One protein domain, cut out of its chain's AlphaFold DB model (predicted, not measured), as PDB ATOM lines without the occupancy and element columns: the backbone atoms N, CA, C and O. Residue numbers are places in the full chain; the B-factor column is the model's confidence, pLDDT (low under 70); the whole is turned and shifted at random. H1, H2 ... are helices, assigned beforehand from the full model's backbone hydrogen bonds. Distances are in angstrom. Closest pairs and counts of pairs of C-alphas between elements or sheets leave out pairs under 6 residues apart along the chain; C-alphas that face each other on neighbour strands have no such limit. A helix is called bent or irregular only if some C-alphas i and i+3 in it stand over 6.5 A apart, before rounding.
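This is residues 44 to 103 and 144 to 194 of the 475 residues of an uncharacterized protein of Paramecium tetraurelia (UniProt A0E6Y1). One long helix, H1, makes the longest axis of an open, loosely assembled frame; its residues 87 to 102 stick out as a bare arm, while unnamed stretches and the short helix H3 are gathered toward its first half. The short helix H2 sticks out crosswise with residues 144 to 156 and comes near H1 at its last residue, and H3 touches neither of the other helices. The printed part has 111 residues with three named helices, in the order H1, H2, H3, and no named strand; the class is all helix, with 64 residues in the helices. The whole is only just loose, close to extended, with a radius of gyration of the C-alphas of 19.3 A, and it is elongated, spanning 67 by 38 by 28 A.

H1, the longest helix, is residues 66 to 102 and measures 52.6 A from first to last C-alpha, from C-alpha 66 at (319.313, 141.979, 370.602) to C-alpha 102 at (299.044, 99.519, 346.986). H2 is residues 144 to 158, 19.1 A long. H3 is residues 167 to 178, 16.4 A long, and ends with C-alpha 178 at (338.784, 134.226, 372.593). Residues 44 to 65 and residues 179 to 194 are long stretches with no named element.

H1 and H2 are close but not clearly touching, with 1 pair of C-alphas within 8 A: those of His 79 and Gln 158, the closest, are 6.9 A apart. Their lines are about perpendicular, at 74 degrees, and their centres are 21.8 A apart. H1 and H3 are apart. H2 and H3 are apart too, though a short link of 8 residues joins them. Residues 163 to 172 stand free, of which 167 to 172 belong to H3. In H1, H2 and H3 every O i to N i+4 pair is within hydrogen-bond range, and no helix is bent or irregular.

The two C-alphas farthest apart, those of Leu 103 and Lys 184, are 66.9 A apart. Without the stretches that stand free, the body has 71 residues and spans 42 by 25 by 21 A. Residues 104 to 143 are not printed, and C-alphas 103 and 144 are 48.7 A apart across this cut, which lies in the link from H1 to H2. The mean pLDDT of the printed part is 72.2, and 32 residues are under 70: residues 50 to 51, 144 to 164 and 183 to 191. The mean of H2 is 48, against 80 in H1 and 79 in H3.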
ATOM      1  N   GLU A  44     321.194 117.176 359.989       79.19
ATOM      2  CA  GLU A  44     321.283 117.601 361.381       79.19
ATOM      3  C   GLU A  44     320.639 118.976 361.577       79.19
ATOM      4  O   GLU A  44     320.749 119.865 360.733       79.19
ATOM      5  N   TYR A  45     319.962 119.156 362.711       81.00
ATOM      6  CA  TYR A  45     319.469 120.469 363.111       81.00
ATOM      7  C   TYR A  45     320.634 121.321 363.604       81.00
ATOM      8  O   TYR A  45     321.462 120.863 364.394       81.00
ATOM      9  N   LYS A  46     320.670 122.592 363.198       80.69
ATOM     10  CA  LYS A  46     321.594 123.549 363.805       80.69
ATOM     11  C   LYS A  46     321.058 123.924 365.177       80.69
ATOM     12  O   LYS A  46     319.914 124.356 365.319       80.69
ATOM     13  N   VAL A  47     321.908 123.777 366.184       80.81
ATOM     14  CA  VAL A  47     321.655 124.313 367.519       80.81
ATOM     15  C   VAL A  47     322.177 125.742 367.547       80.81
ATOM     16  O   VAL A  47     323.230 126.043 366.978       80.81
ATOM     17  N   TYR A  48     321.433 126.637 368.192       75.44
ATOM     18  CA  TYR A  48     321.922 127.984 368.459       75.44
ATOM     19  C   TYR A  48     323.248 127.902 369.239       75.44
ATOM     20  O   TYR A  48     323.370 127.031 370.104       75.44
ATOM     21  N   PRO A  49     324.259 128.739 368.943       72.44
ATOM     22  CA  PRO A  49     325.612 128.578 369.475       72.44
ATOM     23  C   PRO A  49     325.744 129.007 370.950       72.44
ATOM     24  O   PRO A  49     326.622 129.785 371.301       72.44
ATOM     25  N   TYR A  50     324.917 128.452 371.836       67.31
ATOM     26  CA  TYR A  50     325.017 128.618 373.290       67.31
ATOM     27  C   TYR A  50     326.298 128.000 373.879       67.31
ATOM     28  O   TYR A  50     326.583 128.185 375.047       67.31
ATOM     29  N   HIS A  51     327.087 127.249 373.106       67.00
ATOM     30  CA  HIS A  51     328.389 126.759 373.577       67.00
ATOM     31  C   HIS A  51     329.447 127.868 373.635       67.00
ATOM     32  O   HIS A  51     330.461 127.711 374.308       67.00
ATOM     33  N   ILE A  52     329.217 128.983 372.939       72.00
ATOM     34  CA  ILE A  52     330.101 130.136 372.989       72.00
ATOM     35  C   ILE A  52     329.694 130.980 374.202       72.00
ATOM     36  O   ILE A  52     328.563 131.463 374.279       72.00
ATOM     37  N   THR A  53     330.633 131.182 375.127       74.94
ATOM     38  CA  THR A  53     330.432 131.813 376.446       74.94
ATOM     39  C   THR A  53     329.625 133.112 376.404       74.94
ATOM     40  O   THR A  53     328.714 133.312 377.192       74.94
ATOM     41  N   HIS A  54     329.884 133.991 375.440       73.06
ATOM     42  CA  HIS A  54     329.210 135.288 375.325       73.06
ATOM     43  C   HIS A  54     327.895 135.258 374.513       73.06
ATOM     44  O   HIS A  54     327.337 136.319 374.218       73.06
ATOM     45  N   TYR A  55     327.403 134.080 374.110       72.12
ATOM     46  CA  TYR A  55     326.085 133.868 373.482       72.12
ATOM     47  C   TYR A  55     325.114 133.073 374.355       72.12
ATOM     48  O   TYR A  55     323.926 133.030 374.031       72.12
ATOM     49  N   ASP A  56     325.594 132.459 375.434       78.94
ATOM     50  CA  ASP A  56     324.760 131.757 376.403       78.94
ATOM     51  C   ASP A  56     324.169 132.734 377.423       78.94
ATOM     52  O   ASP A  56     324.926 133.254 378.236       78.94
ATOM     53  N   PRO A  57     322.841 132.955 377.456       79.31
ATOM     54  CA  PRO A  57     322.211 133.818 378.453       79.31
ATOM     55  C   PRO A  57     322.475 133.409 379.908       79.31
ATOM     56  O   PRO A  57     322.264 134.224 380.805       79.31
ATOM     57  N   ALA A  58     322.885 132.159 380.157       82.31
ATOM     58  CA  ALA A  58     323.216 131.658 381.487       82.31
ATOM     59  C   ALA A  58     324.675 131.924 381.907       82.31
ATOM     60  O   ALA A  58     325.005 131.767 383.084       82.31
ATOM     61  N   HIS A  59     325.553 132.316 380.981       80.56
ATOM     62  CA  HIS A  59     326.972 132.527 381.258       80.56
ATOM     63  C   HIS A  59     327.228 133.934 381.836       80.56
ATOM     64  O   HIS A  59     326.619 134.901 381.376       80.56
ATOM     65  N   PRO A  60     328.145 134.102 382.813       81.94
ATOM     66  CA  PRO A  60     328.438 135.410 383.416       81.94
ATOM     67  C   PRO A  60     328.952 136.455 382.411       81.94
ATOM     68  O   PRO A  60     328.669 137.639 382.566       81.94
ATOM     69  N   ASP A  61     329.647 136.013 381.360       76.19
ATOM     70  CA  ASP A  61     330.161 136.879 380.283       76.19
ATOM     71  C   ASP A  61     329.130 137.153 379.166       76.19
ATOM     72  O   ASP A  61     329.476 137.666 378.097       76.19
ATOM     73  N   TYR A  62     327.859 136.791 379.369       79.00
ATOM     74  CA  TYR A  62     326.801 137.082 378.408       79.00
ATOM     75  C   TYR A  62     326.543 138.579 378.305       79.00
ATOM     76  O   TYR A  62     326.239 139.257 379.287       79.00
ATOM     77  N   ILE A  63     326.594 139.086 377.076       73.81
ATOM     78  CA  ILE A  63     326.280 140.479 376.777       73.81
ATOM     79  C   ILE A  63     325.096 140.500 375.808       73.81
ATOM     80  O   ILE A  63     325.229 140.009 374.677       73.81
ATOM     81  N   PRO A  64     323.940 141.052 376.232       73.62
ATOM     82  CA  PRO A  64     322.736 141.052 375.419       73.62
ATOM     83  C   PRO A  64     322.943 141.928 374.183       73.62
ATOM     84  O   PRO A  64     323.172 143.132 374.281       73.62
ATOM     85  N   ALA A  65     322.827 141.325 373.002       73.38
ATOM     86  CA  ALA A  65     322.990 142.011 371.726       73.38
ATOM     87  C   ALA A  65     321.780 141.717 370.837       73.38
ATOM     88  O   ALA A  65     321.877 140.982 369.857       73.38
ATOM     89  N   GLN A  66     320.630 142.313 371.173       71.00
ATOM     90  CA  GLN A  66     319.313 141.979 370.602       71.00
ATOM     91  C   GLN A  66     319.317 141.796 369.075       71.00
ATOM     92  O   GLN A  66     318.778 140.817 368.565       71.00
ATOM     93  N   ARG A  67     319.961 142.705 368.328       70.44
ATOM     94  CA  ARG A  67     320.018 142.651 366.857       70.44
ATOM     95  C   ARG A  67     320.854 141.482 366.333       70.44
ATOM     96  O   ARG A  67     320.493 140.871 365.328       70.44
ATOM     97  N   GLN A  68     321.982 141.200 366.974       72.94
ATOM     98  CA  GLN A  68     322.877 140.109 366.595       72.94
ATOM     99  C   GLN A  68     322.265 138.763 366.981       72.94
ATOM    100  O   GLN A  68     322.211 137.858 366.145       72.94
ATOM    101  N   ASP A  69     321.706 138.684 368.187       76.31
ATOM    102  CA  ASP A  69     321.026 137.501 368.697       76.31
ATOM    103  C   ASP A  69     319.830 137.148 367.803       76.31
ATOM    104  O   ASP A  69     319.702 136.004 367.366       76.31
ATOM    105  N   TYR A  70     319.021 138.146 367.422       78.69
ATOM    106  CA  TYR A  70     317.919 137.986 366.470       78.69
ATOM    107  C   TYR A  70     318.388 137.454 365.110       78.69
ATOM    108  O   TYR A  70     317.823 136.486 364.603       78.69
ATOM    109  N   LYS A  71     319.441 138.039 364.517       77.50
ATOM    110  CA  LYS A  71     319.978 137.589 363.216       77.50
ATOM    111  C   LYS A  71     320.461 136.140 363.261       77.50
ATOM    112  O   LYS A  71     320.240 135.386 362.312       77.50
ATOM    113  N   GLN A  72     321.114 135.741 364.348       78.38
ATOM    114  CA  GLN A  72     321.573 134.366 364.515       78.38
ATOM    115  C   GLN A  72     320.412 133.401 364.733       78.38
ATOM    116  O   GLN A  72     320.411 132.333 364.123       78.38
ATOM    117  N   ARG A  73     319.402 133.791 365.524       81.75
ATOM    118  CA  ARG A  73     318.202 132.971 365.750       81.75
ATOM    119  C   ARG A  73     317.490 132.741 364.431       81.75
ATOM    120  O   ARG A  73     317.313 131.600 364.036       81.75
ATOM    121  N   LEU A  74     317.262 133.814 363.675       80.69
ATOM    122  CA  LEU A  74     316.675 133.748 362.342       80.69
ATOM    123  C   LEU A  74     317.457 132.814 361.407       80.69
ATOM    124  O   LEU A  74     316.855 132.062 360.649       80.69
ATOM    125  N   THR A  75     318.791 132.835 361.461       78.81
ATOM    126  CA  THR A  75     319.637 131.961 360.629       78.81
ATOM    127  C   THR A  75     319.472 130.487 361.003       78.81
ATOM    128  O   THR A  75     319.350 129.637 360.118       78.81
ATOM    129  N   VAL A  76     319.448 130.180 362.302       82.62
ATOM    130  CA  VAL A  76     319.244 128.823 362.828       82.62
ATOM    131  C   VAL A  76     317.833 128.326 362.516       82.62
ATOM    132  O   VAL A  76     317.682 127.246 361.951       82.62
ATOM    133  N   ASP A  77     316.818 129.142 362.793       85.31
ATOM    134  CA  ASP A  77     315.411 128.825 362.547       85.31
ATOM    135  C   ASP A  77     315.165 128.579 361.057       85.31
ATOM    136  O   ASP A  77     314.572 127.570 360.685       85.31
ATOM    137  N   THR A  78     315.706 129.435 360.183       80.19
ATOM    138  CA  THR A  78     315.593 129.258 358.726       80.19
ATOM    139  C   THR A  78     316.244 127.951 358.271       80.19
ATOM    140  O   THR A  78     315.680 127.244 357.440       80.19
ATOM    141  N   HIS A  79     317.416 127.594 358.808       81.12
ATOM    142  CA  HIS A  79     318.071 126.327 358.472       81.12
ATOM    143  C   HIS A  79     317.247 125.119 358.935       81.12
ATOM    144  O   HIS A  79     317.023 124.193 358.157       81.12
ATOM    145  N   ASN A  80     316.743 125.150 360.167       86.81
ATOM    146  CA  ASN A  80     315.941 124.066 360.730       86.81
ATOM    147  C   ASN A  80     314.597 123.913 359.999       86.81
ATOM    148  O   ASN A  80     314.185 122.793 359.710       86.81
ATOM    149  N   MET A  81     313.971 125.019 359.585       84.44
ATOM    150  CA  MET A  81     312.783 124.994 358.725       84.44
ATOM    151  C   MET A  81     313.053 124.329 357.367       84.44
ATOM    152  O   MET A  81     312.194 123.608 356.859       84.44
ATOM    153  N   LEU A  82     314.231 124.544 356.771       80.38
ATOM    154  CA  LEU A  82     314.619 123.873 355.524       80.38
ATOM    155  C   LEU A  82     314.833 122.369 355.738       80.38
ATOM    156  O   LEU A  82     314.361 121.573 354.926       80.38
ATOM    157  N   VAL A  83     315.482 121.973 356.839       80.31
ATOM    158  CA  VAL A  83     315.629 120.559 357.236       80.31
ATOM    159  C   VAL A  83     314.255 119.897 357.379       80.31
ATOM    160  O   VAL A  83     314.030 118.820 356.822       80.31
ATOM    161  N   ASP A  84     313.316 120.555 358.064       85.12
ATOM    162  CA  ASP A  84     311.948 120.063 358.243       85.12
ATOM    163  C   ASP A  84     311.191 119.944 356.919       85.12
ATOM    164  O   ASP A  84     310.479 118.960 356.703       85.12
ATOM    165  N   GLY A  85     311.354 120.920 356.020       82.50
ATOM    166  CA  GLY A  85     310.783 120.885 354.674       82.50
ATOM    167  C   GLY A  85     311.250 119.661 353.891       82.50
ATOM    168  O   GLY A  85     310.427 118.881 353.419       82.50
ATOM    169  N   VAL A  86     312.564 119.419 353.848       80.81
ATOM    170  CA  VAL A  86     313.132 118.264 353.138       80.81
ATOM    171  C   VAL A  86     312.676 116.941 353.755       80.81
ATOM    172  O   VAL A  86     312.258 116.037 353.030       80.81
ATOM    173  N   LYS A  87     312.695 116.813 355.089       85.25
ATOM    174  CA  LYS A  87     312.220 115.594 355.772       85.25
ATOM    175  C   LYS A  87     310.739 115.328 355.494       85.25
ATOM    176  O   LYS A  87     310.355 114.181 355.257       85.25
ATOM    177  N   ARG A  88     309.912 116.378 355.474       86.38
ATOM    178  CA  ARG A  88     308.483 116.291 355.140       86.38
ATOM    179  C   ARG A  88     308.263 115.853 353.695       86.38
ATOM    180  O   ARG A  88     307.442 114.967 353.465       86.38
ATOM    181  N   ASP A  89     308.997 116.423 352.747       79.88
ATOM    182  CA  ASP A  89     308.876 116.083 351.327       79.88
ATOM    183  C   ASP A  89     309.280 114.629 351.062       79.88
ATOM    184  O   ASP A  89     308.573 113.906 350.358       79.88
ATOM    185  N   VAL A  90     310.356 114.151 351.693       80.00
ATOM    186  CA  VAL A  90     310.778 112.742 351.609       80.00
ATOM    187  C   VAL A  90     309.735 111.811 352.236       80.00
ATOM    188  O   VAL A  90     309.393 110.780 351.652       80.00
ATOM    189  N   ALA A  91     309.164 112.176 353.389       83.81
ATOM    190  CA  ALA A  91     308.081 111.411 354.006       83.81
ATOM    191  C   ALA A  91     306.826 111.358 353.114       83.81
ATOM    192  O   ALA A  91     306.211 110.298 352.972       83.81
ATOM    193  N   MET A  92     306.471 112.467 352.463       83.44
ATOM    194  CA  MET A  92     305.360 112.526 351.512       83.44
ATOM    195  C   MET A  92     305.625 111.641 350.289       83.44
ATOM    196  O   MET A  92     304.755 110.867 349.897       83.44
ATOM    197  N   GLN A  93     306.829 111.697 349.715       77.00
ATOM    198  CA  GLN A  93     307.217 110.834 348.595       77.00
ATOM    199  C   GLN A  93     307.110 109.350 348.965       77.00
ATOM    200  O   GLN A  93     306.551 108.571 348.192       77.00
ATOM    201  N   ARG A  94     307.536 108.963 350.176       79.44
ATOM    202  CA  ARG A  94     307.350 107.598 350.704       79.44
ATOM    203  C   ARG A  94     305.877 107.196 350.754       79.44
ATOM    204  O   ARG A  94     305.535 106.098 350.319       79.44
ATOM    205  N   GLN A  95     305.004 108.070 351.257       83.75
ATOM    206  CA  GLN A  95     303.563 107.802 351.331       83.75
ATOM    207  C   GLN A  95     302.933 107.663 349.941       83.75
ATOM    208  O   GLN A  95     302.168 106.727 349.707       83.75
ATOM    209  N   VAL A  96     303.280 108.551 349.005       79.00
ATOM    210  CA  VAL A  96     302.803 108.496 347.616       79.00
ATOM    211  C   VAL A  96     303.252 107.203 346.945       79.00
ATOM    212  O   VAL A  96     302.445 106.537 346.300       79.00
ATOM    213  N   ASP A  97     304.502 106.793 347.140       77.38
ATOM    214  CA  ASP A  97     305.018 105.548 346.581       77.38
ATOM    215  C   ASP A  97     304.379 104.305 347.190       77.38
ATOM    216  O   ASP A  97     304.085 103.348 346.470       77.38
ATOM    217  N   GLN A  98     304.129 104.305 348.500       82.81
ATOM    218  CA  GLN A  98     303.378 103.239 349.160       82.81
ATOM    219  C   GLN A  98     301.945 103.167 348.623       82.81
ATOM    220  O   GLN A  98     301.489 102.087 348.251       82.81
ATOM    221  N   ALA A  99     301.259 104.305 348.490       80.06
ATOM    222  CA  ALA A  99     299.930 104.365 347.889       80.06
ATOM    223  C   ALA A  99     299.947 103.858 346.438       80.06
ATOM    224  O   ALA A  99     299.114 103.045 346.051       80.06
ATOM    225  N   ILE A 100     300.947 104.253 345.646       75.69
ATOM    226  CA  ILE A 100     301.146 103.794 344.267       75.69
ATOM    227  C   ILE A 100     301.370 102.281 344.182       75.69
ATOM    228  O   ILE A 100     300.842 101.661 343.253       75.69
ATOM    229  N   LYS A 101     302.145 101.704 345.109       75.75
ATOM    230  CA  LYS A 101     302.377 100.254 345.212       75.75
ATOM    231  C   LYS A 101     301.107  99.503 345.619       75.75
ATOM    232  O   LYS A 101     300.887  98.403 345.123       75.75
ATOM    233  N   ASN A 102     300.281 100.108 346.472       80.88
ATOM    234  CA  ASN A 102     299.044  99.519 346.986       80.88
ATOM    235  C   ASN A 102     297.845  99.676 346.035       80.88
ATOM    236  O   ASN A 102     296.863  98.949 346.170       80.88
ATOM    237  N   LEU A 103     297.898 100.603 345.073       75.06
ATOM    238  CA  LEU A 103     296.885 100.710 344.023       75.06
ATOM    239  C   LEU A 103     296.896  99.432 343.167       75.06
ATOM    240  O   LEU A 103     297.889  99.138 342.496       75.06
ATOM    241  N   GLU A 144     329.826 137.901 338.605       47.84
ATOM    242  CA  GLU A 144     329.579 136.459 338.635       47.84
ATOM    243  C   GLU A 144     330.597 135.770 339.519       47.84
ATOM    244  O   GLU A 144     330.179 134.907 340.261       47.84
ATOM    245  N   TYR A 145     331.873 136.151 339.548       45.94
ATOM    246  CA  TYR A 145     332.833 135.570 340.486       45.94
ATOM    247  C   TYR A 145     332.462 135.909 341.923       45.94
ATOM    248  O   TYR A 145     332.423 135.004 342.743       45.94
ATOM    249  N   GLU A 146     332.114 137.157 342.242       47.53
ATOM    250  CA  GLU A 146     331.627 137.542 343.568       47.53
ATOM    251  C   GLU A 146     330.274 136.909 343.889       47.53
ATOM    252  O   GLU A 146     330.066 136.476 345.022       47.53
ATOM    253  N   ASN A 147     329.352 136.814 342.925       48.66
ATOM    254  CA  ASN A 147     328.061 136.159 343.123       48.66
ATOM    255  C   ASN A 147     328.190 134.642 343.191       48.66
ATOM    256  O   ASN A 147     327.415 134.033 343.911       48.66
ATOM    257  N   VAL A 148     329.154 134.025 342.513       48.66
ATOM    258  CA  VAL A 148     329.490 132.600 342.584       48.66
ATOM    259  C   VAL A 148     330.223 132.336 343.885       48.66
ATOM    260  O   VAL A 148     329.844 131.396 344.554       48.66
ATOM    261  N   PHE A 149     331.138 133.191 344.347       46.84
ATOM    262  CA  PHE A 149     331.772 133.057 345.666       46.84
ATOM    263  C   PHE A 149     330.770 133.281 346.801       46.84
ATOM    264  O   PHE A 149     330.767 132.554 347.798       46.84
ATOM    265  N   ARG A 150     329.884 134.279 346.667       51.44
ATOM    266  CA  ARG A 150     328.774 134.500 347.601       51.44
ATOM    267  C   ARG A 150     327.796 133.348 347.545       51.44
ATOM    268  O   ARG A 150     327.403 132.890 348.607       51.44
ATOM    269  N   ASN A 151     327.414 132.871 346.364       48.62
ATOM    270  CA  ASN A 151     326.473 131.768 346.223       48.62
ATOM    271  C   ASN A 151     327.089 130.451 346.642       48.62
ATOM    272  O   ASN A 151     326.363 129.690 347.239       48.62
ATOM    273  N   GLU A 152     328.374 130.200 346.426       45.22
ATOM    274  CA  GLU A 152     329.100 129.013 346.869       45.22
ATOM    275  C   GLU A 152     329.220 129.028 348.387       45.22
ATOM    276  O   GLU A 152     328.834 128.061 349.027       45.22
ATOM    277  N   LYS A 153     329.613 130.151 349.006       47.72
ATOM    278  CA  LYS A 153     329.580 130.280 350.473       47.72
ATOM    279  C   LYS A 153     328.164 130.213 351.033       47.72
ATOM    280  O   LYS A 153     327.981 129.673 352.117       47.72
ATOM    281  N   ARG A 154     327.157 130.721 350.319       48.06
ATOM    282  CA  ARG A 154     325.739 130.599 350.694       48.06
ATOM    283  C   ARG A 154     325.264 129.161 350.529       48.06
ATOM    284  O   ARG A 154     324.566 128.684 351.410       48.06
ATOM    285  N   TRP A 155     325.711 128.457 349.491       45.94
ATOM    286  CA  TRP A 155     325.447 127.045 349.244       45.94
ATOM    287  C   TRP A 155     326.097 126.211 350.330       45.94
ATOM    288  O   TRP A 155     325.399 125.435 350.939       45.94
ATOM    289  N   ILE A 156     327.365 126.438 350.673       51.00
ATOM    290  CA  ILE A 156     328.089 125.770 351.766       51.00
ATOM    291  C   ILE A 156     327.492 126.127 353.142       51.00
ATOM    292  O   ILE A 156     327.434 125.296 354.044       51.00
ATOM    293  N   ALA A 157     327.009 127.355 353.344       49.16
ATOM    294  CA  ALA A 157     326.365 127.752 354.600       49.16
ATOM    295  C   ALA A 157     324.939 127.183 354.744       49.16
ATOM    296  O   ALA A 157     324.480 126.934 355.868       49.16
ATOM    297  N   GLN A 158     324.244 126.995 353.619       50.28
ATOM    298  CA  GLN A 158     322.890 126.448 353.513       50.28
ATOM    299  C   GLN A 158     322.873 124.962 353.149       50.28
ATOM    300  O   GLN A 158     321.795 124.368 353.134       50.28
ATOM    301  N   THR A 159     324.027 124.346 352.879       55.50
ATOM    302  CA  THR A 159     324.099 122.926 352.565       55.50
ATOM    303  C   THR A 159     323.633 122.199 353.795       55.50
ATOM    304  O   THR A 159     324.159 122.377 354.892       55.50
ATOM    305  N   ILE A 160     322.603 121.400 353.587       53.88
ATOM    306  CA  ILE A 160     321.914 120.667 354.637       53.88
ATOM    307  C   ILE A 160     322.736 119.425 355.052       53.88
ATOM    308  O   ILE A 160     322.386 118.702 355.977       53.88
ATOM    309  N   TYR A 161     323.858 119.181 354.369       56.53
ATOM    310  CA  TYR A 161     324.781 118.101 354.675       56.53
ATOM    311  C   TYR A 161     325.688 118.471 355.855       56.53
ATOM    312  O   TYR A 161     326.214 119.589 355.877       56.53
ATOM    313  N   PRO A 162     325.939 117.535 356.788       53.94
ATOM    314  CA  PRO A 162     326.955 117.704 357.815       53.94
ATOM    315  C   PRO A 162     328.327 117.670 357.135       53.94
ATOM    316  O   PRO A 162     328.921 116.614 356.922       53.94
ATOM    317  N   ALA A 163     328.805 118.836 356.707       62.69
ATOM    318  CA  ALA A 163     330.190 118.995 356.305       62.69
ATOM    319  C   ALA A 163     331.042 118.937 357.573       62.69
ATOM    320  O   ALA A 163     330.782 119.663 358.538       62.69
ATOM    321  N   GLU A 164     332.054 118.073 357.583       66.31
ATOM    322  CA  GLU A 164     333.052 118.096 358.643       66.31
ATOM    323  C   GLU A 164     333.642 119.509 358.710       66.31
ATOM    324  O   GLU A 164     334.081 120.052 357.691       66.31
ATOM    325  N   LYS A 165     333.589 120.135 359.895       70.38
ATOM    326  CA  LYS A 165     334.061 121.514 360.056       70.38
ATOM    327  C   LYS A 165     335.507 121.598 359.579       70.38
ATOM    328  O   LYS A 165     336.375 120.888 360.096       70.38
ATOM    329  N   THR A 166     335.769 122.488 358.628       77.81
ATOM    330  CA  THR A 166     337.130 122.719 358.133       77.81
ATOM    331  C   THR A 166     338.019 123.237 359.266       77.81
ATOM    332  O   THR A 166     337.530 123.837 360.227       77.81
ATOM    333  N   GLU A 167     339.341 123.052 359.173       76.31
ATOM    334  CA  GLU A 167     340.260 123.636 360.163       76.31
ATOM    335  C   GLU A 167     340.073 125.149 360.306       76.31
ATOM    336  O   GLU A 167     340.149 125.672 361.413       76.31
ATOM    337  N   SER A 168     339.780 125.839 359.200       71.38
ATOM    338  CA  SER A 168     339.487 127.272 359.195       71.38
ATOM    339  C   SER A 168     338.261 127.607 360.049       71.38
ATOM    340  O   SER A 168     338.328 128.497 360.893       71.38
ATOM    341  N   GLN A 169     337.173 126.837 359.929       71.50
ATOM    342  CA  GLN A 169     335.976 127.009 360.762       71.50
ATOM    343  C   GLN A 169     336.262 126.734 362.242       71.50
ATOM    344  O   GLN A 169     335.861 127.521 363.093       71.50
ATOM    345  N   LYS A 170     337.012 125.669 362.555       81.62
ATOM    346  CA  LYS A 170     337.416 125.353 363.936       81.62
ATOM    347  C   LYS A 170     338.304 126.450 364.540       81.62
ATOM    348  O   LYS A 170     338.154 126.779 365.712       81.62
ATOM    349  N   ARG A 171     339.234 127.021 363.761       81.69
ATOM    350  CA  ARG A 171     340.069 128.159 364.190       81.69
ATOM    351  C   ARG A 171     339.227 129.412 364.404       81.69
ATOM    352  O   ARG A 171     339.426 130.083 365.404       81.69
ATOM    353  N   HIS A 172     338.277 129.685 363.513       76.44
ATOM    354  CA  HIS A 172     337.393 130.839 363.630       76.44
ATOM    355  C   HIS A 172     336.472 130.758 364.856       76.44
ATOM    356  O   HIS A 172     336.285 131.755 365.539       76.44
ATOM    357  N   GLU A 173     335.940 129.578 365.186       79.31
ATOM    358  CA  GLU A 173     335.153 129.376 366.415       79.31
ATOM    359  C   GLU A 173     335.992 129.637 367.671       79.31
ATOM    360  O   GLU A 173     335.573 130.405 368.534       79.31
ATOM    361  N   LYS A 174     337.218 129.102 367.725       85.25
ATOM    362  CA  LYS A 174     338.166 129.390 368.816       85.25
ATOM    363  C   LYS A 174     338.532 130.870 368.897       85.25
ATOM    364  O   LYS A 174     338.650 131.419 369.986       85.25
ATOM    365  N   GLU A 175     338.717 131.517 367.749       81.81
ATOM    366  CA  GLU A 175     338.975 132.952 367.677       81.81
ATOM    367  C   GLU A 175     337.795 133.726 368.269       81.81
ATOM    368  O   GLU A 175     338.010 134.550 369.152       81.81
ATOM    369  N   LEU A 176     336.558 133.419 367.857       78.56
ATOM    370  CA  LEU A 176     335.339 134.033 368.390       78.56
ATOM    371  C   LEU A 176     335.229 133.853 369.906       78.56
ATOM    372  O   LEU A 176     334.959 134.832 370.592       78.56
ATOM    373  N   GLU A 177     335.472 132.648 370.426       80.81
ATOM    374  CA  GLU A 177     335.490 132.361 371.869       80.81
ATOM    375  C   GLU A 177     336.535 133.193 372.623       80.81
ATOM    376  O   GLU A 177     336.278 133.634 373.739       80.81
ATOM    377  N   SER A 178     337.693 133.442 372.004       83.25
ATOM    378  CA  SER A 178     338.784 134.226 372.593       83.25
ATOM    379  C   SER A 178     338.642 135.745 372.443       83.25
ATOM    380  O   SER A 178     339.455 136.486 372.999       83.25
ATOM    381  N   ARG A 179     337.651 136.236 371.682       77.50
ATOM    382  CA  ARG A 179     337.501 137.677 371.445       77.50
ATOM    383  C   ARG A 179     337.099 138.387 372.735       77.50
ATOM    384  O   ARG A 179     336.127 137.976 373.371       77.50
ATOM    385  N   PRO A 180     337.783 139.482 373.100       78.25
ATOM    386  CA  PRO A 180     337.343 140.301 374.213       78.25
ATOM    387  C   PRO A 180     335.977 140.914 373.881       78.25
ATOM    388  O   PRO A 180     335.708 141.297 372.741       78.25
ATOM    389  N   VAL A 181     335.102 140.977 374.881       74.75
ATOM    390  CA  VAL A 181     333.734 141.477 374.726       74.75
ATOM    391  C   VAL A 181     333.528 142.636 375.693       74.75
ATOM    392  O   VAL A 181     333.927 142.566 376.856       74.75
ATOM    393  N   THR A 182     332.928 143.723 375.216       73.19
ATOM    394  CA  THR A 182     332.640 144.904 376.038       73.19
ATOM    395  C   THR A 182     331.229 144.836 376.615       73.19
ATOM    396  O   THR A 182     330.241 144.750 375.886       73.19
ATOM    397  N   SER A 183     331.115 144.924 377.944       69.56
ATOM    398  CA  SER A 183     329.821 144.954 378.641       69.56
ATOM    399  C   SER A 183     329.045 146.258 378.434       69.56
ATOM    400  O   SER A 183     327.838 146.296 378.660       69.56
ATOM    401  N   LYS A 184     329.714 147.323 377.971       69.06
ATOM    402  CA  LYS A 184     329.132 148.650 377.714       69.06
ATOM    403  C   LYS A 184     328.907 148.898 376.221       69.06
ATOM    404  O   LYS A 184     329.135 149.991 375.717       69.06
ATOM    405  N   PHE A 185     328.488 147.866 375.503       69.69
ATOM    406  CA  PHE A 185     328.261 147.939 374.068       69.69
ATOM    407  C   PHE A 185     327.012 148.774 373.709       69.69
ATOM    408  O   PHE A 185     325.931 148.542 374.253       69.69
ATOM    409  N   HIS A 186     327.142 149.704 372.751       66.94
ATOM    410  CA  HIS A 186     326.010 150.443 372.180       66.94
ATOM    411  C   HIS A 186     325.559 149.808 370.848       66.94
ATOM    412  O   HIS A 186     326.333 149.827 369.885       66.94
ATOM    413  N   PRO A 187     324.312 149.305 370.732       65.94
ATOM    414  CA  PRO A 187     323.842 148.536 369.571       65.94
ATOM    415  C   PRO A 187     323.893 149.285 368.234       65.94
ATOM    416  O   PRO A 187     323.996 148.646 367.186       65.94
ATOM    417  N   ASP A 188     323.861 150.618 368.272       63.16
ATOM    418  CA  ASP A 188     323.936 151.457 367.070       63.16
ATOM    419  C   ASP A 188     325.370 151.806 366.638       63.16
ATOM    420  O   ASP A 188     325.559 152.275 365.520       63.16
ATOM    421  N   LYS A 189     326.381 151.584 367.495       63.19
ATOM    422  CA  LYS A 189     327.772 151.992 367.227       63.19
ATOM    423  C   LYS A 189     328.667 150.880 366.671       63.19
ATOM    424  O   LYS A 189     329.719 151.196 366.129       63.19
ATOM    425  N   GLY A 190     328.285 149.605 366.783       68.88
ATOM    426  CA  GLY A 190     329.168 148.515 366.351       68.88
ATOM    427  C   GLY A 190     328.672 147.111 366.690       68.88
ATOM    428  O   GLY A 190     327.479 146.826 366.615       68.88
ATOM    429  N   SER A 191     329.589 146.232 367.080       69.81
ATOM    430  CA  SER A 191     329.337 144.915 367.668       69.81
ATOM    431  C   SER A 191     329.855 144.848 369.110       69.81
ATOM    432  O   SER A 191     330.750 145.591 369.493       69.81
ATOM    433  N   LYS A 192     329.352 143.901 369.916       73.94
ATOM    434  CA  LYS A 192     329.859 143.638 371.278       73.94
ATOM    435  C   LYS A 192     331.350 143.258 371.331       73.94
ATOM    436  O   LYS A 192     331.940 143.269 372.407       73.94
ATOM    437  N   TYR A 193     331.941 142.926 370.182       72.62
ATOM    438  CA  TYR A 193     333.373 142.655 370.009       72.62
ATOM    439  C   TYR A 193     334.226 143.909 369.804       72.62
ATOM    440  O   TYR A 193     335.453 143.810 369.809       72.62
ATOM    441  N   ASP A 194     333.604 145.070 369.613       70.12
ATOM    442  CA  ASP A 194     334.317 146.322 369.402       70.12
ATOM    443  C   ASP A 194     334.727 146.869 370.770       70.12
ATOM    444  O   ASP A 194     334.009 147.633 371.417       70.12
TER     445      ASP A 194